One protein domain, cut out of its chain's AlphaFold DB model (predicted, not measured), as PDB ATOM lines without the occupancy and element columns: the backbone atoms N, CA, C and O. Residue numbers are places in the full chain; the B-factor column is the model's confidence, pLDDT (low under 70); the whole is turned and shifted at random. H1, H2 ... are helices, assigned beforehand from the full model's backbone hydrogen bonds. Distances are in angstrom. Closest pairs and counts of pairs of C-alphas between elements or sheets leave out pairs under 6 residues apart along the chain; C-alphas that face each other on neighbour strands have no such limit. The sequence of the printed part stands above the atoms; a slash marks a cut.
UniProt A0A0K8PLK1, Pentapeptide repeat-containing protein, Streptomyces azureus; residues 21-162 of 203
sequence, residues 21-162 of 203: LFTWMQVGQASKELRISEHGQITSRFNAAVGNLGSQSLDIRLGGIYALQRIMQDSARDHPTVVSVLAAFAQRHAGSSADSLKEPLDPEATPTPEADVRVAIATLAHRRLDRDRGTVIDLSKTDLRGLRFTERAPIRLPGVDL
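This is residues 21 to 162 of the 203 residues of the protein "Pentapeptide repeat-containing protein" of Streptomyces azureus (UniProt A0A0K8PLK1). What shape appears from the first printed residue on? A long helix, H1, sticks out as an arm with residues 21 to 41 and packs with its other end on H2, which makes an up-and-down bundle with H3 and H5, each running against the one before it in the chain. The short H4 and residues 101 to 114 lie at the end of the body away from the arm, and residues 126 to 162, with no named element, wind round the side of the bundle formed by H3 and H5. How large is it, and what is it made of? The 142 printed residues hold five named helices, H1 to H5 in that order, and no named strand: the class is all helix. The whole is loose, with a radius of gyration of the C-alphas of 19.7 A and spans of 80 by 32 by 27 A, the arm making the length.

What does the first helix touch? H1, residues 21 to 53, touches H2, residues 58 to 74, with residues 42 to 53 alone, opposite ways at a steep tilt of 48 degrees; the closest C-alphas, of Ala 49 and Gly 64, are 4.3 A apart. How do the next helices stand? H2 and H3, residues 79 to 93, form a hairpin at a shallow tilt of 23 degrees, and their closest C-alphas, of Met 72 and His 79, are 4.3 A apart. H5, residues 115 to 125, touches H2 at a shallow tilt of 12 degrees, the same way, with the C-alphas of Leu 62 and Asp 116 closest at 5.8 A. H5 also touches H3, opposite ways at 35.0 degrees, only just a steep tilt, with the C-alphas of Ala 90 and Val 117 closest at 4.9 A. What of H4 and the backbones? H4, residues 97 to 100, touches no helix and is too short for an O i to N i+4 pair. Every such pair is within hydrogen-bond range in H2, H3 and H5, and 21 of 29 are in H1.

Where does H1 run? It goes from C-alpha 21 at (76.725, -60.092, -30.247) to C-alpha 53 at (33.086, -35.698, -29.067), 50.0 A, with a kink of 31 degrees near residue 37. How long are the others? H2 measures 24.3 A, H3 21.2 A, H4 4.9 A and H5 15.1 A, with H5 ending at C-alpha 125, (39.955, -18.493, -30.120).

Which links are long? H4 to H5, 14 residues, is long; the other three are tight, and the printed part has no cut. Where is confidence low? Residues 28 to 40 are under 70 in pLDDT, against a mean of 88.5 for the printed part.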
ATOM      1  N   LEU A  21      77.066 -60.569 -28.903       84.94
ATOM      2  CA  LEU A  21      76.725 -60.092 -30.247       84.94
ATOM      3  C   LEU A  21      75.215 -60.101 -30.482       84.94
ATOM      4  O   LEU A  21      74.664 -59.122 -30.984       84.94
ATOM      5  N   PHE A  22      74.539 -61.175 -30.072       86.69
ATOM      6  CA  PHE A  22      73.089 -61.285 -30.158       86.69
ATOM      7  C   PHE A  22      72.397 -60.203 -29.321       86.69
ATOM      8  O   PHE A  22      71.526 -59.504 -29.831       86.69
ATOM      9  N   THR A  23      72.844 -59.988 -28.082       85.50
ATOM     10  CA  THR A  23      72.327 -58.934 -27.195       85.50
ATOM     11  C   THR A  23      72.567 -57.542 -27.787       85.50
ATOM     12  O   THR A  23      71.661 -56.713 -27.787       85.50
ATOM     13  N   TRP A  24      73.748 -57.281 -28.362       78.56
ATOM     14  CA  TRP A  24      74.053 -56.012 -29.033       78.56
ATOM     15  C   TRP A  24      73.147 -55.782 -30.250       78.56
ATOM     16  O   TRP A  24      72.598 -54.693 -30.428       78.56
ATOM     17  N   MET A  25      72.947 -56.808 -31.083       76.69
ATOM     18  CA  MET A  25      72.032 -56.747 -32.225       76.69
ATOM     19  C   MET A  25      70.582 -56.513 -31.785       76.69
ATOM     20  O   MET A  25      69.882 -55.709 -32.400       76.69
ATOM     21  N   GLN A  26      70.147 -57.166 -30.706       71.62
ATOM     22  CA  GLN A  26      68.796 -57.052 -30.157       71.62
ATOM     23  C   GLN A  26      68.531 -55.650 -29.577       71.62
ATOM     24  O   GLN A  26      67.503 -55.040 -29.872       71.62
ATOM     25  N   VAL A  27      69.493 -55.081 -28.839       71.75
ATOM     26  CA  VAL A  27      69.432 -53.701 -28.312       71.75
ATOM     27  C   VAL A  27      69.440 -52.663 -29.445       71.75
ATOM     28  O   VAL A  27      68.714 -51.664 -29.399       71.75
ATOM     29  N   GLY A  28      70.205 -52.917 -30.513       64.94
ATOM     30  CA  GLY A  28      70.208 -52.086 -31.719       64.94
ATOM     31  C   GLY A  28      68.872 -52.090 -32.477       64.94
ATOM     32  O   GLY A  28      68.502 -51.073 -33.070       64.94
ATOM     33  N   GLN A  29      68.122 -53.198 -32.436       57.47
ATOM     34  CA  GLN A  29      66.777 -53.290 -33.018       57.47
ATOM     35  C   GLN A  29      65.714 -52.596 -32.155       57.47
ATOM     36  O   GLN A  29      64.916 -51.833 -32.703       57.47
ATOM     37  N   ALA A  30      65.766 -52.741 -30.826       58.19
ATOM     38  CA  ALA A  30      64.853 -52.060 -29.897       58.19
ATOM     39  C   ALA A  30      64.903 -50.521 -30.031       58.19
ATOM     40  O   ALA A  30      63.903 -49.821 -29.877       58.19
ATOM     41  N   SER A  31      66.066 -49.987 -30.412       52.34
ATOM     42  CA  SER A  31      66.266 -48.552 -30.645       52.34
ATOM     43  C   SER A  31      65.536 -48.028 -31.897       52.34
ATOM     44  O   SER A  31      65.178 -46.852 -31.958       52.34
ATOM     45  N   LYS A  32      65.284 -48.882 -32.904       51.91
ATOM     46  CA  LYS A  32      64.516 -48.522 -34.115       51.91
ATOM     47  C   LYS A  32      62.999 -48.597 -33.893       51.91
ATOM     48  O   LYS A  32      62.262 -47.869 -34.553       51.91
ATOM     49  N   GLU A  33      62.545 -49.407 -32.939       51.69
ATOM     50  CA  GLU A  33      61.131 -49.565 -32.564       51.69
ATOM     51  C   GLU A  33      60.549 -48.333 -31.843       51.69
ATOM     52  O   GLU A  33      59.366 -48.017 -31.993       51.69
ATOM     53  N   LEU A  34      61.384 -47.561 -31.137       51.62
ATOM     54  CA  LEU A  34      60.946 -46.368 -30.396       51.62
ATOM     55  C   LEU A  34      60.371 -45.259 -31.300       51.62
ATOM     56  O   LEU A  34      59.385 -44.624 -30.932       51.62
ATOM     57  N   ARG A  35      60.895 -45.079 -32.521       48.78
ATOM     58  CA  ARG A  35      60.410 -44.052 -33.474       48.78
ATOM     59  C   ARG A  35      59.111 -44.418 -34.200       48.78
ATOM     60  O   ARG A  35      58.446 -43.529 -34.732       48.78
ATOM     61  N   ILE A  36      58.737 -45.698 -34.224       49.59
ATOM     62  CA  ILE A  36      57.454 -46.161 -34.782       49.59
ATOM     63  C   ILE A  36      56.347 -46.059 -33.716       49.59
ATOM     64  O   ILE A  36      55.201 -45.747 -34.043       49.59
ATOM     65  N   SER A  37      56.695 -46.203 -32.432       52.97
ATOM     66  CA  SER A  37      55.753 -46.066 -31.310       52.97
ATOM     67  C   SER A  37      55.233 -44.629 -31.110       52.97
ATOM     68  O   SER A  37      54.053 -44.438 -30.818       52.97
ATOM     69  N   GLU A  38      56.058 -43.598 -31.341       54.56
ATOM     70  CA  GLU A  38      55.659 -42.191 -31.129       54.56
ATOM     71  C   GLU A  38      54.516 -41.721 -32.052       54.56
ATOM     72  O   GLU A  38      53.559 -41.097 -31.591       54.56
ATOM     73  N   HIS A  39      54.552 -42.064 -33.346       53.69
ATOM     74  CA  HIS A  39      53.519 -41.644 -34.308       53.69
ATOM     75  C   HIS A  39      52.191 -42.407 -34.146       53.69
ATOM     76  O   HIS A  39      51.113 -41.851 -34.386       53.69
ATOM     77  N   GLY A  40      52.246 -43.663 -33.685       65.00
ATOM     78  CA  GLY A  40      51.052 -44.450 -33.364       65.00
ATOM     79  C   GLY A  40      50.278 -43.895 -32.163       65.00
ATOM     80  O   GLY A  40      49.049 -43.948 -32.141       65.00
ATOM     81  N   GLN A  41      50.979 -43.298 -31.192       72.81
ATOM     82  CA  GLN A  41      50.363 -42.743 -29.983       72.81
ATOM     83  C   GLN A  41      49.597 -41.438 -30.225       72.81
ATOM     84  O   GLN A  41      48.570 -41.217 -29.587       72.81
ATOM     85  N   ILE A  42      50.053 -40.570 -31.133       79.69
ATOM     86  CA  ILE A  42      49.304 -39.343 -31.462       79.69
ATOM     87  C   ILE A  42      48.017 -39.702 -32.201       79.69
ATOM     88  O   ILE A  42      46.944 -39.243 -31.817       79.69
ATOM     89  N   THR A  43      48.106 -40.585 -33.201       84.88
ATOM     90  CA  THR A  43      46.938 -41.044 -33.967       84.88
ATOM     91  C   THR A  43      45.897 -41.711 -33.064       84.88
ATOM     92  O   THR A  43      44.704 -41.434 -33.182       84.88
ATOM     93  N   SER A  44      46.323 -42.552 -32.114       87.00
ATOM     94  CA  SER A  44      45.395 -43.200 -31.182       87.00
ATOM     95  C   SER A  44      44.745 -42.208 -30.213       87.00
ATOM     96  O   SER A  44      43.531 -42.269 -30.015       87.00
ATOM     97  N   ARG A  45      45.507 -41.246 -29.668       91.31
ATOM     98  CA  ARG A  45      44.966 -40.159 -28.829       91.31
ATOM     99  C   ARG A  45      43.987 -39.279 -29.600       91.31
ATOM    100  O   ARG A  45      42.954 -38.915 -29.051       91.31
ATOM    101  N   PHE A  46      44.289 -38.973 -30.860       93.75
ATOM    102  CA  PHE A  46      43.406 -38.207 -31.734       93.75
ATOM    103  C   PHE A  46      42.085 -38.942 -31.965       93.75
ATOM    104  O   PHE A  46      41.027 -38.384 -31.693       93.75
ATOM    105  N   ASN A  47      42.134 -40.215 -32.366       93.62
ATOM    106  CA  ASN A  47      40.929 -41.020 -32.579       93.62
ATOM    107  C   ASN A  47      40.088 -41.153 -31.302       93.62
ATOM    108  O   ASN A  47      38.866 -41.037 -31.362       93.62
ATOM    109  N   ALA A  48      40.727 -41.347 -30.144       95.50
ATOM    110  CA  ALA A  48      40.029 -41.385 -28.860       95.50
ATOM    111  C   ALA A  48      39.353 -40.043 -28.534       95.50
ATOM    112  O   ALA A  48      38.191 -40.016 -28.133       95.50
ATOM    113  N   ALA A  49      40.049 -38.923 -28.747       97.44
ATOM    114  CA  ALA A  49      39.511 -37.592 -28.489       97.44
ATOM    115  C   ALA A  49      38.331 -37.252 -29.416       97.44
ATOM    116  O   ALA A  49      37.311 -36.752 -28.945       97.44
ATOM    117  N   VAL A  50      38.430 -37.592 -30.707       97.12
ATOM    118  CA  VAL A  50      37.324 -37.461 -31.670       97.12
ATOM    119  C   VAL A  50      36.150 -38.361 -31.285       97.12
ATOM    120  O   VAL A  50      35.010 -37.907 -31.302       97.12
ATOM    121  N   GLY A  51      36.407 -39.607 -30.876       96.56
ATOM    122  CA  GLY A  51      35.367 -40.515 -30.384       96.56
ATOM    123  C   GLY A  51      34.609 -39.944 -29.182       96.56
ATOM    124  O   GLY A  51      33.384 -40.031 -29.121       96.56
ATOM    125  N   ASN A  52      35.319 -39.274 -28.271       97.38
ATOM    126  CA  ASN A  52      34.719 -38.623 -27.109       97.38
ATOM    127  C   ASN A  52      33.784 -37.457 -27.475       97.38
ATOM    128  O   ASN A  52      32.820 -37.228 -26.744       97.38
ATOM    129  N   LEU A  53      33.997 -36.761 -28.602       97.00
ATOM    130  CA  LEU A  53      33.086 -35.698 -29.067       97.00
ATOM    131  C   LEU A  53      31.681 -36.222 -29.389       97.00
ATOM    132  O   LEU A  53      30.709 -35.486 -29.253       97.00
ATOM    133  N   GLY A  54      31.559 -37.493 -29.783       92.56
ATOM    134  CA  GLY A  54      30.273 -38.135 -30.077       92.56
ATOM    135  C   GLY A  54      29.505 -38.620 -28.842       92.56
ATOM    136  O   GLY A  54      28.436 -39.216 -28.981       92.56
ATOM    137  N   SER A  55      30.041 -38.418 -27.637       96.62
ATOM    138  CA  SER A  55      29.423 -38.908 -26.406       96.62
ATOM    139  C   SER A  55      28.168 -38.120 -26.028       96.62
ATOM    140  O   SER A  55      28.116 -36.900 -26.144       96.62
ATOM    141  N   GLN A  56      27.167 -38.799 -25.469       94.81
ATOM    142  CA  GLN A  56      26.005 -38.135 -24.863       94.81
ATOM    143  C   GLN A  56      26.349 -37.468 -23.519       94.81
ATOM    144  O   GLN A  56      25.652 -36.556 -23.085       94.81
ATOM    145  N   SER A  57      27.448 -37.879 -22.876       97.56
ATOM    146  CA  SER A  57      27.939 -37.258 -21.643       97.56
ATOM    147  C   SER A  57      28.724 -35.987 -21.955       97.56
ATOM    148  O   SER A  57      29.758 -36.039 -22.625       97.56
ATOM    149  N   LEU A  58      28.257 -34.860 -21.409       97.19
ATOM    150  CA  LEU A  58      28.942 -33.572 -21.507       97.19
ATOM    151  C   LEU A  58      30.384 -33.653 -20.977       97.19
ATOM    152  O   LEU A  58      31.293 -33.161 -21.638       97.19
ATOM    153  N   ASP A  59      30.615 -34.330 -19.849       97.75
ATOM    154  CA  ASP A  59      31.955 -34.472 -19.258       97.75
ATOM    155  C   ASP A  59      32.932 -35.177 -20.208       97.75
ATOM    156  O   ASP A  59      34.083 -34.761 -20.360       97.75
ATOM    157  N   ILE A  60      32.462 -36.218 -20.906       97.81
ATOM    158  CA  ILE A  60      33.269 -36.933 -21.902       97.81
ATOM    159  C   ILE A  60      33.536 -36.038 -23.118       97.81
ATOM    160  O   ILE A  60      34.678 -35.986 -23.578       97.81
ATOM    161  N   ARG A  61      32.533 -35.294 -23.611       98.19
ATOM    162  CA  ARG A  61      32.722 -34.365 -24.742       98.19
ATOM    163  C   ARG A  61      33.733 -33.271 -24.414       98.19
ATOM    164  O   ARG A  61      34.651 -33.040 -25.199       98.19
ATOM    165  N   LEU A  62      33.632 -32.665 -23.230       98.12
ATOM    166  CA  LEU A  62      34.605 -31.687 -22.739       98.12
ATOM    167  C   LEU A  62      36.010 -32.297 -22.655       98.12
ATOM    168  O   LEU A  62      36.970 -31.689 -23.128       98.12
ATOM    169  N   GLY A  63      36.132 -33.525 -22.138       97.69
ATOM    170  CA  GLY A  63      37.395 -34.268 -22.138       97.69
ATOM    171  C   GLY A  63      37.975 -34.476 -23.543       97.69
ATOM    172  O   GLY A  63      39.182 -34.331 -23.736       97.69
ATOM    173  N   GLY A  64      37.126 -34.752 -24.538       98.31
ATOM    174  CA  GLY A  64      37.507 -34.831 -25.952       98.31
ATOM    175  C   GLY A  64      38.045 -33.507 -26.503       98.31
ATOM    176  O   GLY A  64      39.116 -33.492 -27.110       98.31
ATOM    177  N   ILE A  65      37.363 -32.389 -26.230       98.56
ATOM    178  CA  ILE A  65      37.795 -31.052 -26.674       98.56
ATOM    179  C   ILE A  65      39.153 -30.679 -26.063       98.56
ATOM    180  O   ILE A  65      40.055 -30.260 -26.789       98.56
ATOM    181  N   TYR A  66      39.350 -30.898 -24.761       97.94
ATOM    182  CA  TYR A  66      40.634 -30.614 -24.107       97.94
ATOM    183  C   TYR A  66      41.763 -31.540 -24.579       97.94
ATOM    184  O   TYR A  66      42.909 -31.106 -24.722       97.94
ATOM    185  N   ALA A  67      41.465 -32.808 -24.871       97.94
ATOM    186  CA  ALA A  67      42.443 -33.717 -25.459       97.94
ATOM    187  C   ALA A  67      42.866 -33.257 -26.865       97.94
ATOM    188  O   ALA A  67      44.061 -33.233 -27.168       97.94
ATOM    189  N   LEU A  68      41.911 -32.822 -27.694       98.38
ATOM    190  CA  LEU A  68      42.186 -32.221 -29.001       98.38
ATOM    191  C   LEU A  68      43.010 -30.938 -28.871       98.38
ATOM    192  O   LEU A  68      44.015 -30.794 -29.566       98.38
ATOM    193  N   GLN A  69      42.664 -30.047 -27.939       97.56
ATOM    194  CA  GLN A  69      43.450 -28.844 -27.656       97.56
ATOM    195  C   GLN A  69      44.915 -29.185 -27.364       97.56
ATOM    196  O   GLN A  69      45.819 -28.542 -27.900       97.56
ATOM    197  N   ARG A  70      45.161 -30.214 -26.548       96.50
ATOM    198  CA  ARG A  70      46.518 -30.654 -26.221       96.50
ATOM    199  C   ARG A  70      47.255 -31.204 -27.443       96.50
ATOM    200  O   ARG A  70      48.391 -30.815 -27.687       96.50
ATOM    201  N   ILE A  71      46.595 -32.018 -28.270       96.00
ATOM    202  CA  ILE A  71      47.170 -32.508 -29.538       96.00
ATOM    203  C   ILE A  71      47.528 -31.338 -30.467       96.00
ATOM    204  O   ILE A  71      48.622 -31.306 -31.024       96.00
ATOM    205  N   MET A  72      46.643 -30.348 -30.589       95.88
ATOM    206  CA  MET A  72      46.854 -29.132 -31.383       95.88
ATOM    207  C   MET A  72      48.044 -28.290 -30.888       95.88
ATOM    208  O   MET A  72      48.726 -27.635 -31.686       95.88
ATOM    209  N   GLN A  73      48.297 -28.272 -29.579       94.50
ATOM    210  CA  GLN A  73      49.438 -27.578 -28.974       94.50
ATOM    211  C   GLN A  73      50.752 -28.337 -29.211       94.50
ATOM    212  O   GLN A  73      51.748 -27.727 -29.623       94.50
ATOM    213  N   ASP A  74      50.719 -29.655 -29.018       93.81
ATOM    214  CA  ASP A  74      51.888 -30.535 -29.054       93.81
ATOM    215  C   ASP A  74      52.337 -30.862 -30.495       93.81
ATOM    216  O   ASP A  74      53.532 -31.003 -30.752       93.81
ATOM    217  N   SER A  75      51.411 -30.919 -31.461       92.56
ATOM    218  CA  SER A  75      51.690 -31.287 -32.856       92.56
ATOM    219  C   SER A  75      51.344 -30.172 -33.842       92.56
ATOM    220  O   SER A  75      50.187 -29.935 -34.185       92.56
ATOM    221  N   ALA A  76      52.373 -29.517 -34.390       92.69
ATOM    222  CA  ALA A  76      52.196 -28.541 -35.469       92.69
ATOM    223  C   ALA A  76      51.657 -29.171 -36.767       92.69
ATOM    224  O   ALA A  76      51.056 -28.475 -37.581       92.69
ATOM    225  N   ARG A  77      51.879 -30.478 -36.964       91.75
ATOM    226  CA  ARG A  77      51.364 -31.228 -38.114       91.75
ATOM    227  C   ARG A  77      49.853 -31.430 -38.015       91.75
ATOM    228  O   ARG A  77      49.174 -31.258 -39.020       91.75
ATOM    229  N   ASP A  78      49.356 -31.774 -36.829       94.25
ATOM    230  CA  ASP A  78      47.941 -32.107 -36.609       94.25
ATOM    231  C   ASP A  78      47.092 -30.882 -36.245       94.25
ATOM    232  O   ASP A  78      45.865 -30.946 -36.285       94.25
ATOM    233  N   HIS A  79      47.735 -29.750 -35.941       96.44
ATOM    234  CA  HIS A  79      47.081 -28.486 -35.609       96.44
ATOM    235  C   HIS A  79      45.954 -28.099 -36.585       96.44
ATOM    236  O   HIS A  79      44.832 -27.923 -36.110       96.44
ATOM    237  N   PRO A  80      46.171 -28.023 -37.918       96.00
ATOM    238  CA  PRO A  80      45.116 -27.608 -38.846       96.00
ATOM    239  C   PRO A  80      43.917 -28.562 -38.821       96.00
ATOM    240  O   PRO A  80      42.773 -28.118 -38.864       96.00
ATOM    241  N   THR A  81      44.176 -29.868 -38.697       95.88
ATOM    242  CA  THR A  81      43.143 -30.906 -38.627       95.88
ATOM    243  C   THR A  81      42.306 -30.771 -37.361       95.88
ATOM    244  O   THR A  81      41.081 -30.840 -37.428       95.88
ATOM    245  N   VAL A  82      42.943 -30.546 -36.208       97.50
ATOM    246  CA  VAL A  82      42.220 -30.328 -34.949       97.50
ATOM    247  C   VAL A  82      41.345 -29.075 -35.025       97.50
ATOM    248  O   VAL A  82      40.197 -29.119 -34.590       97.50
ATOM    249  N   VAL A  83      41.856 -27.983 -35.605       97.69
ATOM    250  CA  VAL A  83      41.080 -26.748 -35.811       97.69
ATOM    251  C   VAL A  83      39.830 -27.036 -36.643       97.69
ATOM    252  O   VAL A  83      38.735 -26.672 -36.223       97.69
ATOM    253  N   SER A  84      39.961 -27.760 -37.760       97.06
ATOM    254  CA  SER A  84      38.813 -28.138 -38.596       97.06
ATOM    255  C   SER A  84      37.796 -29.004 -37.849       97.06
ATOM    256  O   SER A  84      36.592 -28.784 -37.972       97.06
ATOM    257  N   VAL A  85      38.255 -29.972 -37.048       97.94
ATOM    258  CA  VAL A  85      37.368 -30.845 -36.259       97.94
ATOM    259  C   VAL A  85      36.596 -30.051 -35.207       97.94
ATOM    260  O   VAL A  85      35.387 -30.226 -35.082       97.94
ATOM    261  N   LEU A  86      37.268 -29.167 -34.465       98.44
ATOM    262  CA  LEU A  86      36.618 -28.342 -33.446       98.44
ATOM    263  C   LEU A  86      35.661 -27.314 -34.061       98.44
ATOM    264  O   LEU A  86      34.601 -27.071 -33.487       98.44
ATOM    265  N   ALA A  87      35.997 -26.750 -35.226       97.81
ATOM    266  CA  ALA A  87      35.109 -25.856 -35.967       97.81
ATOM    267  C   ALA A  87      33.836 -26.588 -36.413       97.81
ATOM    268  O   ALA A  87      32.736 -26.139 -36.107       97.81
ATOM    269  N   ALA A  88      33.980 -27.763 -37.033       97.75
ATOM    270  CA  ALA A  88      32.846 -28.583 -37.453       97.75
ATOM    271  C   ALA A  88      31.979 -29.039 -36.267       97.75
ATOM    272  O   ALA A  88      30.751 -29.050 -36.359       97.75
ATOM    273  N   PHE A  89      32.603 -29.393 -35.138       98.31
ATOM    274  CA  PHE A  89      31.888 -29.720 -33.905       98.31
ATOM    275  C   PHE A  89      31.067 -28.525 -33.405       98.31
ATOM    276  O   PHE A  89      29.864 -28.661 -33.193       98.31
ATOM    277  N   ALA A  90      31.694 -27.352 -33.268       97.94
ATOM    278  CA  ALA A  90      31.018 -26.142 -32.817       97.94
ATOM    279  C   ALA A  90      29.862 -25.765 -33.753       97.94
ATOM    280  O   ALA A  90      28.752 -25.562 -33.276       97.94
ATOM    281  N   GLN A  91      30.084 -25.765 -35.071       97.69
ATOM    282  CA  GLN A  91      29.052 -25.460 -36.062       97.69
ATOM    283  C   GLN A  91      27.851 -26.404 -35.950       97.69
ATOM    284  O   GLN A  91      26.703 -25.968 -35.964       97.69
ATOM    285  N   ARG A  92      28.104 -27.711 -35.811       96.44
ATOM    286  CA  ARG A  92      27.041 -28.718 -35.752       96.44
ATOM    287  C   ARG A  92      26.235 -28.674 -34.452       96.44
ATOM    288  O   ARG A  92      25.062 -29.040 -34.474       96.44
ATOM    289  N   HIS A  93      26.853 -28.270 -33.345       96.50
ATOM    290  CA  HIS A  93      26.229 -28.286 -32.019       96.50
ATOM    291  C   HIS A  93      25.707 -26.916 -31.562       96.50
ATOM    292  O   HIS A  93      24.921 -26.857 -30.624       96.50
ATOM    293  N   ALA A  94      26.069 -25.818 -32.229       95.25
ATOM    294  CA  ALA A  94      25.623 -24.465 -31.887       95.25
ATOM    295  C   ALA A  94      24.152 -24.165 -32.243       95.25
ATOM    296  O   ALA A  94      23.737 -23.019 -32.176       95.25
ATOM    297  N   GLY A  95      23.349 -25.150 -32.651       93.94
ATOM    298  CA  GLY A  95      21.976 -24.902 -33.100       93.94
ATOM    299  C   GLY A  95      21.894 -24.065 -34.385       93.94
ATOM    300  O   GLY A  95      22.900 -23.698 -34.991       93.94
ATOM    301  N   SER A  96      20.669 -23.789 -34.836       95.38
ATOM    302  CA  SER A  96      20.395 -23.124 -36.115       95.38
ATOM    303  C   SER A  96      19.915 -21.691 -35.911       95.38
ATOM    304  O   SER A  96      18.877 -21.459 -35.286       95.38
ATOM    305  N   SER A  97      20.606 -20.739 -36.539       95.06
ATOM    306  CA  SER A  97      20.179 -19.333 -36.625       95.06
ATOM    307  C   SER A  97      18.773 -19.179 -37.221       95.06
ATOM    308  O   SER A  97      18.008 -18.307 -36.821       95.06
ATOM    309  N   ALA A  98      18.389 -20.051 -38.159       94.38
ATOM    310  CA  ALA A  98      17.087 -19.982 -38.816       94.38
ATOM    311  C   ALA A  98      15.923 -20.225 -37.844       94.38
ATOM    312  O   ALA A  98      14.802 -19.777 -38.103       94.38
ATOM    313  N   ASP A  99      16.175 -20.938 -36.748       93.06
ATOM    314  CA  ASP A  99      15.183 -21.183 -35.705       93.06
ATOM    315  C   ASP A  99      15.284 -20.130 -34.608       93.06
ATOM    316  O   ASP A  99      14.266 -19.543 -34.239       93.06
ATOM    317  N   SER A 100      16.501 -19.797 -34.173       92.38
ATOM    318  CA  SER A 100      16.712 -18.787 -33.138       92.38
ATOM    319  C   SER A 100      16.202 -17.404 -33.555       92.38
ATOM    320  O   SER A 100      15.586 -16.712 -32.746       92.38
ATOM    321  N   LEU A 101      16.370 -16.999 -34.819       90.75
ATOM    322  CA  LEU A 101      15.921 -15.694 -35.330       90.75
ATOM    323  C   LEU A 101      14.393 -15.533 -35.359       90.75
ATOM    324  O   LEU A 101      13.907 -14.403 -35.362       90.75
ATOM    325  N   LYS A 102      13.626 -16.633 -35.353       92.50
ATOM    326  CA  LYS A 102      12.157 -16.594 -35.208       92.50
ATOM    327  C   LYS A 102      11.736 -16.374 -33.756       92.50
ATOM    328  O   LYS A 102      10.608 -15.964 -33.496       92.50
ATOM    329  N   GLU A 103      12.630 -16.669 -32.820       87.56
ATOM    330  CA  GLU A 103      12.383 -16.606 -31.391       87.56
ATOM    331  C   GLU A 103      12.688 -15.192 -30.852       87.56
ATOM    332  O   GLU A 103      13.786 -14.645 -31.081       87.56
ATOM    333  N   PRO A 104      11.735 -14.557 -30.145       83.31
ATOM    334  CA  PRO A 104      11.989 -13.309 -29.438       83.31
ATOM    335  C   PRO A 104      13.095 -13.490 -28.396       83.31
ATOM    336  O   PRO A 104      13.211 -14.542 -27.773       83.31
ATOM    337  N   LEU A 105      13.896 -12.446 -28.175       81.19
ATOM    338  CA  LEU A 105      14.777 -12.422 -27.011       81.19
ATOM    339  C   LEU A 105      13.920 -12.240 -25.762       81.19
ATOM    340  O   LEU A 105      13.221 -11.234 -25.640       81.19
ATOM    341  N   ASP A 106      14.010 -13.189 -24.843       82.00
ATOM    342  CA  ASP A 106      13.504 -13.011 -23.492       82.00
ATOM    343  C   ASP A 106      14.492 -12.117 -22.713       82.00
ATOM    344  O   ASP A 106      15.673 -12.454 -22.612       82.00
ATOM    345  N   PRO A 107      14.075 -10.949 -22.199       72.75
ATOM    346  CA  PRO A 107      14.949 -10.099 -21.397       72.75
ATOM    347  C   PRO A 107      15.358 -10.732 -20.055       72.75
ATOM    348  O   PRO A 107      16.372 -10.314 -19.493       72.75
ATOM    349  N   GLU A 108      14.622 -11.725 -19.541       76.88
ATOM    350  CA  GLU A 108      14.944 -12.415 -18.283       76.88
ATOM    351  C   GLU A 108      15.835 -13.651 -18.490       76.88
ATOM    352  O   GLU A 108      16.642 -13.988 -17.620       76.88
ATOM    353  N   ALA A 109      15.760 -14.291 -19.660       76.56
ATOM    354  CA  ALA A 109      16.604 -15.424 -20.018       76.56
ATOM    355  C   ALA A 109      17.647 -15.008 -21.060       76.56
ATOM    356  O   ALA A 109      17.332 -14.725 -22.208       76.56
ATOM    357  N   THR A 110      18.932 -15.020 -20.689       77.12
ATOM    358  CA  THR A 110      19.997 -14.893 -21.694       77.12
ATOM    359  C   THR A 110      20.247 -16.269 -22.321       77.12
ATOM    360  O   THR A 110      20.890 -17.093 -21.663       77.12
ATOM    361  N   PRO A 111      19.797 -16.545 -23.564       85.06
ATOM    362  CA  PRO A 111      20.215 -17.746 -24.280       85.06
ATOM    363  C   PRO A 111      21.741 -17.797 -24.326       85.06
ATOM    364  O   PRO A 111      22.399 -16.771 -24.493       85.06
ATOM    365  N   THR A 112      22.307 -18.978 -24.105       89.69
ATOM    366  CA  THR A 112      23.752 -19.203 -24.141       89.69
ATOM    367  C   THR A 112      24.022 -20.501 -24.889       89.69
ATOM    368  O   THR A 112      23.259 -21.452 -24.702       89.69
ATOM    369  N   PRO A 113      25.086 -20.584 -25.710       94.31
ATOM    370  CA  PRO A 113      25.402 -21.823 -26.407       94.31
ATOM    371  C   PRO A 113      25.710 -22.927 -25.399       94.31
ATOM    372  O   PRO A 113      26.132 -22.635 -24.273       94.31
ATOM    373  N   GLU A 114      25.555 -24.188 -25.797       94.69
ATOM    374  CA  GLU A 114      25.919 -25.323 -24.948       94.69
ATOM    375  C   GLU A 114      27.378 -25.230 -24.463       94.69
ATOM    376  O   GLU A 114      28.247 -24.610 -25.087       94.69
ATOM    377  N   ALA A 115      27.659 -25.802 -23.289       94.94
ATOM    378  CA  ALA A 115      28.951 -25.625 -22.627       94.94
ATOM    379  C   ALA A 115      30.130 -26.145 -23.469       94.94
ATOM    380  O   ALA A 115      31.186 -25.519 -23.501       94.94
ATOM    381  N   ASP A 116      29.941 -27.252 -24.174       97.12
ATOM    382  CA  ASP A 116      30.900 -27.836 -25.109       97.12
ATOM    383  C   ASP A 116      31.104 -26.984 -26.370       97.12
ATOM    384  O   ASP A 116      32.248 -26.792 -26.778       97.12
ATOM    385  N   VAL A 117      30.049 -26.398 -26.941       97.69
ATOM    386  CA  VAL A 117      30.146 -25.424 -28.042       97.69
ATOM    387  C   VAL A 117      30.992 -24.233 -27.607       97.69
ATOM    388  O   VAL A 117      31.943 -23.860 -28.297       97.69
ATOM    389  N   ARG A 118      30.714 -23.665 -26.424       95.62
ATOM    390  CA  ARG A 118      31.507 -22.546 -25.892       95.62
ATOM    391  C   ARG A 118      32.974 -22.926 -25.705       95.62
ATOM    392  O   ARG A 118      33.844 -22.141 -26.070       95.62
ATOM    393  N   VAL A 119      33.263 -24.114 -25.168       96.19
ATOM    394  CA  VAL A 119      34.643 -24.583 -24.950       96.19
ATOM    395  C   VAL A 119      35.358 -24.874 -26.273       96.19
ATOM    396  O   VAL A 119      36.536 -24.544 -26.409       96.19
ATOM    397  N   ALA A 120      34.666 -25.416 -27.278       97.69
ATOM    398  CA  ALA A 120      35.225 -25.618 -28.612       97.69
ATOM    399  C   ALA A 120      35.592 -24.279 -29.272       97.69
ATOM    400  O   ALA A 120      36.726 -24.108 -29.720       97.69
ATOM    401  N   ILE A 121      34.687 -23.294 -29.249       96.56
ATOM    402  CA  ILE A 121      34.954 -21.956 -29.797       96.56
ATOM    403  C   ILE A 121      36.060 -21.248 -29.000       96.56
ATOM    404  O   ILE A 121      36.943 -20.637 -29.596       96.56
ATOM    405  N   ALA A 122      36.080 -21.364 -27.668       95.00
ATOM    406  CA  ALA A 122      37.157 -20.811 -26.841       95.00
ATOM    407  C   ALA A 122      38.512 -21.452 -27.172       95.00
ATOM    408  O   ALA A 122      39.520 -20.760 -27.295       95.00
ATOM    409  N   THR A 123      38.541 -22.764 -27.401       96.00
ATOM    410  CA  THR A 123      39.753 -23.475 -27.830       96.00
ATOM    411  C   THR A 123      40.253 -22.956 -29.176       96.00
ATOM    412  O   THR A 123      41.450 -22.708 -29.335       96.00
ATOM    413  N   LEU A 124      39.343 -22.732 -30.129       96.25
ATOM    414  CA  LEU A 124      39.667 -22.117 -31.416       96.25
ATOM    415  C   LEU A 124      40.188 -20.686 -31.233       96.25
ATOM    416  O   LEU A 124      41.185 -20.330 -31.855       96.25
ATOM    417  N   ALA A 125      39.573 -19.885 -30.363       94.62
ATOM    418  CA  ALA A 125      39.955 -18.493 -30.120       94.62
ATOM    419  C   ALA A 125      41.361 -18.336 -29.507       94.62
ATOM    420  O   ALA A 125      42.016 -17.311 -29.702       94.62
ATOM    421  N   HIS A 126      41.838 -19.355 -28.788       92.69
ATOM    422  CA  HIS A 126      43.145 -19.361 -28.122       92.69
ATOM    423  C   HIS A 126      44.217 -20.177 -28.855       92.69
ATOM    424  O   HIS A 126      45.319 -20.377 -28.334       92.69
ATOM    425  N   ARG A 127      43.929 -20.650 -30.072       94.12
ATOM    426  CA  ARG A 127      44.885 -21.429 -30.863       94.12
ATOM    427  C   ARG A 127      46.078 -20.592 -31.344       94.12
ATOM    428  O   ARG A 127      46.119 -19.361 -31.278       94.12
ATOM    429  N   ARG A 128      47.072 -21.297 -31.877       93.81
ATOM    430  CA  ARG A 128      48.278 -20.723 -32.478       93.81
ATOM    431  C   ARG A 128      48.049 -20.414 -33.958       93.81
ATOM    432  O   ARG A 128      48.236 -21.277 -34.803       93.81
ATOM    433  N   LEU A 129      47.688 -19.166 -34.257       91.81
ATOM    434  CA  LEU A 129      47.346 -18.699 -35.612       91.81
ATOM    435  C   LEU A 129      48.457 -18.921 -36.662       91.81
ATOM    436  O   LEU A 129      48.167 -19.074 -37.853       91.81
ATOM    437  N   ASP A 130      49.724 -18.968 -36.226       91.75
ATOM    438  CA  ASP A 130      50.902 -19.281 -37.051       91.75
ATOM    439  C   ASP A 130      50.890 -20.721 -37.595       91.75
ATOM    440  O   ASP A 130      51.593 -21.029 -38.554       91.75
ATOM    441  N   ARG A 131      50.072 -21.603 -37.008       92.94
ATOM    442  CA  ARG A 131      49.973 -23.028 -37.352       92.94
ATOM    443  C   ARG A 131      48.685 -23.407 -38.080       92.94
ATOM    444  O   ARG A 131      48.526 -24.571 -38.430       92.94
ATOM    445  N   ASP A 132      47.808 -22.447 -38.358       88.75
ATOM    446  CA  ASP A 132      46.520 -22.703 -39.013       88.75
ATOM    447  C   ASP A 132      46.660 -23.197 -40.460       88.75
ATOM    448  O   ASP A 132      45.757 -23.849 -40.959       88.75
ATOM    449  N   ARG A 133      47.753 -22.869 -41.170       86.94
ATOM    450  CA  ARG A 133      47.983 -23.257 -42.583       86.94
ATOM    451  C   ARG A 133      46.784 -23.010 -43.523       86.94
ATOM    452  O   ARG A 133      46.553 -23.777 -44.450       86.94
ATOM    453  N   GLY A 134      46.033 -21.933 -43.291       81.88
ATOM    454  CA  GLY A 134      44.863 -21.582 -44.103       81.88
ATOM    455  C   GLY A 134      43.569 -22.308 -43.725       81.88
ATOM    456  O   GLY A 134      42.605 -22.209 -44.479       81.88
ATOM    457  N   THR A 135      43.510 -23.006 -42.583       87.19
ATOM    458  CA  THR A 135      42.253 -23.577 -42.080       87.19
ATOM    459  C   THR A 135      41.183 -22.498 -41.944       87.19
ATOM    460  O   THR A 135      41.403 -21.457 -41.321       87.19
ATOM    461  N   VAL A 136      40.016 -22.785 -42.515       87.81
ATOM    462  CA  VAL A 136      38.809 -21.967 -42.407       87.81
ATOM    463  C   VAL A 136      38.017 -22.425 -41.190       87.81
ATOM    464  O   VAL A 136      37.869 -23.625 -40.955       87.81
ATOM    465  N   ILE A 137      37.510 -21.470 -40.416       95.38
ATOM    466  CA  ILE A 137      36.582 -21.734 -39.317       95.38
ATOM    467  C   ILE A 137      35.217 -21.248 -39.772       95.38
ATOM    468  O   ILE A 137      35.009 -20.045 -39.892       95.38
ATOM    469  N   ASP A 138      34.313 -22.183 -40.032       95.81
ATOM    470  CA  ASP A 138      32.940 -21.890 -40.426       95.81
ATOM    471  C   ASP A 138      32.013 -22.036 -39.216       95.81
ATOM    472  O   ASP A 138      31.835 -23.129 -38.681       95.81
ATOM    473  N   LEU A 139      31.463 -20.911 -38.769       97.06
ATOM    474  CA  LEU A 139      30.390 -20.808 -37.780       97.06
ATOM    475  C   LEU A 139      29.198 -20.051 -38.390       97.06
ATOM    476  O   LEU A 139      28.444 -19.378 -37.690       97.06
ATOM    477  N   SER A 140      29.040 -20.123 -39.711       97.00
ATOM    478  CA  SER A 140      27.904 -19.532 -40.400       97.00
ATOM    479  C   SER A 140      26.610 -20.243 -40.007       97.00
ATOM    480  O   SER A 140      26.586 -21.444 -39.716       97.00
ATOM    481  N   LYS A 141      25.506 -19.492 -40.007       97.31
ATOM    482  CA  LYS A 141      24.142 -19.990 -39.752       97.31
ATOM    483  C   LYS A 141      23.922 -20.646 -38.382       97.31
ATOM    484  O   LYS A 141      22.894 -21.301 -38.198       97.31
ATOM    485  N   THR A 142      24.800 -20.436 -37.407       97.88
ATOM    486  CA  THR A 142      24.673 -20.995 -36.047       97.88
ATOM    487  C   THR A 142      23.913 -20.081 -35.078       97.88
ATOM    488  O   THR A 142      23.929 -18.861 -35.254       97.88
ATOM    489  N   ASP A 143      23.315 -20.642 -34.021       96.94
ATOM    490  CA  ASP A 143      22.803 -19.877 -32.870       96.94
ATOM    491  C   ASP A 143      23.915 -19.665 -31.827       96.94
ATOM    492  O   ASP A 143      24.263 -20.533 -31.026       96.94
ATOM    493  N   LEU A 144      24.503 -18.473 -31.832       96.38
ATOM    494  CA  LEU A 144      25.550 -18.074 -30.891       96.38
ATOM    495  C   LEU A 144      25.061 -16.972 -29.951       96.38
ATOM    496  O   LEU A 144      25.865 -16.187 -29.425       96.38
ATOM    497  N   ARG A 145      23.742 -16.906 -29.715       95.06
ATOM    498  CA  ARG A 145      23.160 -15.915 -28.816       95.06
ATOM    499  C   ARG A 145      23.798 -16.009 -27.441       95.06
ATOM    500  O   ARG A 145      24.024 -17.093 -26.911       95.06
ATOM    501  N   GLY A 146      24.129 -14.856 -26.867       93.06
ATOM    502  CA  GLY A 146      24.755 -14.780 -25.547       93.06
ATOM    503  C   GLY A 146      26.102 -15.496 -25.424       93.06
ATOM    504  O   GLY A 146      26.526 -15.772 -24.301       93.06
ATOM    505  N   LEU A 147      26.803 -15.785 -26.529       93.81
ATOM    506  CA  LEU A 147      28.185 -16.257 -26.483       93.81
ATOM    507  C   LEU A 147      29.050 -15.236 -25.733       93.81
ATOM    508  O   LEU A 147      29.109 -14.065 -26.104       93.81
ATOM    509  N   ARG A 148      29.727 -15.670 -24.669       89.69
ATOM    510  CA  ARG A 148      30.677 -14.851 -23.907       89.69
ATOM    511  C   ARG A 148      31.917 -15.672 -23.609       89.69
ATOM    512  O   ARG A 148      31.814 -16.857 -23.294       89.69
ATOM    513  N   PHE A 149      33.067 -15.015 -23.623       83.56
ATOM    514  CA  PHE A 149      34.317 -15.582 -23.139       83.56
ATOM    515  C   PHE A 149      34.629 -14.941 -21.791       83.56
ATOM    516  O   PHE A 149      34.655 -13.719 -21.666       83.56
ATOM    517  N   THR A 150      34.798 -15.766 -20.762       75.06
ATOM    518  CA  THR A 150      35.133 -15.319 -19.400       75.06
ATOM    519  C   THR A 150      36.640 -15.200 -19.181       75.06
ATOM    520  O   THR A 150      37.088 -14.709 -18.145       75.06
ATOM    521  N   GLU A 151      37.429 -15.661 -20.148       71.31
ATOM    522  CA  GLU A 151      38.880 -15.631 -20.091       71.31
ATOM    523  C   GLU A 151      39.415 -14.210 -20.293       71.31
ATOM    524  O   GLU A 151      38.866 -13.407 -21.043       71.31
ATOM    525  N   ARG A 152      40.523 -13.892 -19.614       72.50
ATOM    526  CA  ARG A 152      41.208 -12.594 -19.752       72.50
ATOM    527  C   ARG A 152      41.992 -12.463 -21.059       72.50
ATOM    528  O   ARG A 152      42.465 -11.372 -21.370       72.50
ATOM    529  N   ALA A 153      42.206 -13.569 -21.766       78.25
ATOM    530  CA  ALA A 153      42.979 -13.577 -22.993       78.25
ATOM    531  C   ALA A 153      42.175 -12.955 -24.153       78.25
ATOM    532  O   ALA A 153      40.952 -13.093 -24.196       78.25
ATOM    533  N   PRO A 154      42.841 -12.272 -25.104       83.31
ATOM    534  CA  PRO A 154      42.171 -11.748 -26.289       83.31
ATOM    535  C   PRO A 154      41.553 -12.879 -27.116       83.31
ATOM    536  O   PRO A 154      42.245 -13.834 -27.481       83.31
ATOM    537  N   ILE A 155      40.273 -12.734 -27.458       89.69
ATOM    538  CA  ILE A 155      39.544 -13.658 -28.335       89.69
ATOM    539  C   ILE A 155      40.051 -13.438 -29.761       89.69
ATOM    540  O   ILE A 155      39.861 -12.351 -30.303       89.69
ATOM    541  N   ARG A 156      40.694 -14.437 -30.376       92.69
ATOM    542  CA  ARG A 156      41.237 -14.317 -31.739       92.69
ATOM    543  C   ARG A 156      40.669 -15.380 -32.667       92.69
ATOM    544  O   ARG A 156      41.072 -16.541 -32.641       92.69
ATOM    545  N   LEU A 157      39.763 -14.964 -33.539       93.12
ATOM    546  CA  LEU A 157      39.161 -15.802 -34.572       93.12
ATOM    547  C   LEU A 157      39.272 -15.108 -35.944       93.12
ATOM    548  O   LEU A 157      38.258 -14.910 -36.607       93.12
ATOM    549  N   PRO A 158      40.478 -14.722 -36.400       91.75
ATOM    550  CA  PRO A 158      40.613 -14.064 -37.692       91.75
ATOM    551  C   PRO A 158      40.202 -15.012 -38.820       91.75
ATOM    552  O   PRO A 158      40.569 -16.190 -38.824       91.75
ATOM    553  N   GLY A 159      39.449 -14.482 -39.781       89.00
ATOM    554  CA  GLY A 159      38.910 -15.230 -40.914       89.00
ATOM    555  C   GLY A 159      37.812 -16.230 -40.552       89.00
ATOM    556  O   GLY A 159      37.531 -17.102 -41.370       89.00
ATOM    557  N   VAL A 160      37.219 -16.142 -39.355       94.94
ATOM    558  CA  VAL A 160      36.019 -16.923 -39.035       94.94
ATOM    559  C   VAL A 160      34.850 -16.456 -39.896       94.94
ATOM    560  O   VAL A 160      34.608 -15.255 -40.024       94.94
ATOM    561  N   ASP A 161      34.126 -17.405 -40.476       95.88
ATOM    562  CA  ASP A 161      32.855 -17.126 -41.128       95.88
ATOM    563  C   ASP A 161      31.743 -17.140 -40.075       95.88
ATOM    564  O   ASP A 161      31.496 -18.155 -39.428       95.88
ATOM    565  N   LEU A 162      31.103 -15.989 -39.880       95.81
ATOM    566  CA  LEU A 162      29.932 -15.801 -39.016       95.81
ATOM    567  C   LEU A 162      28.718 -15.341 -39.837       95.81
ATOM    568  O   LEU A 162      27.778 -14.763 -39.289       95.81
TER     569      LEU A 162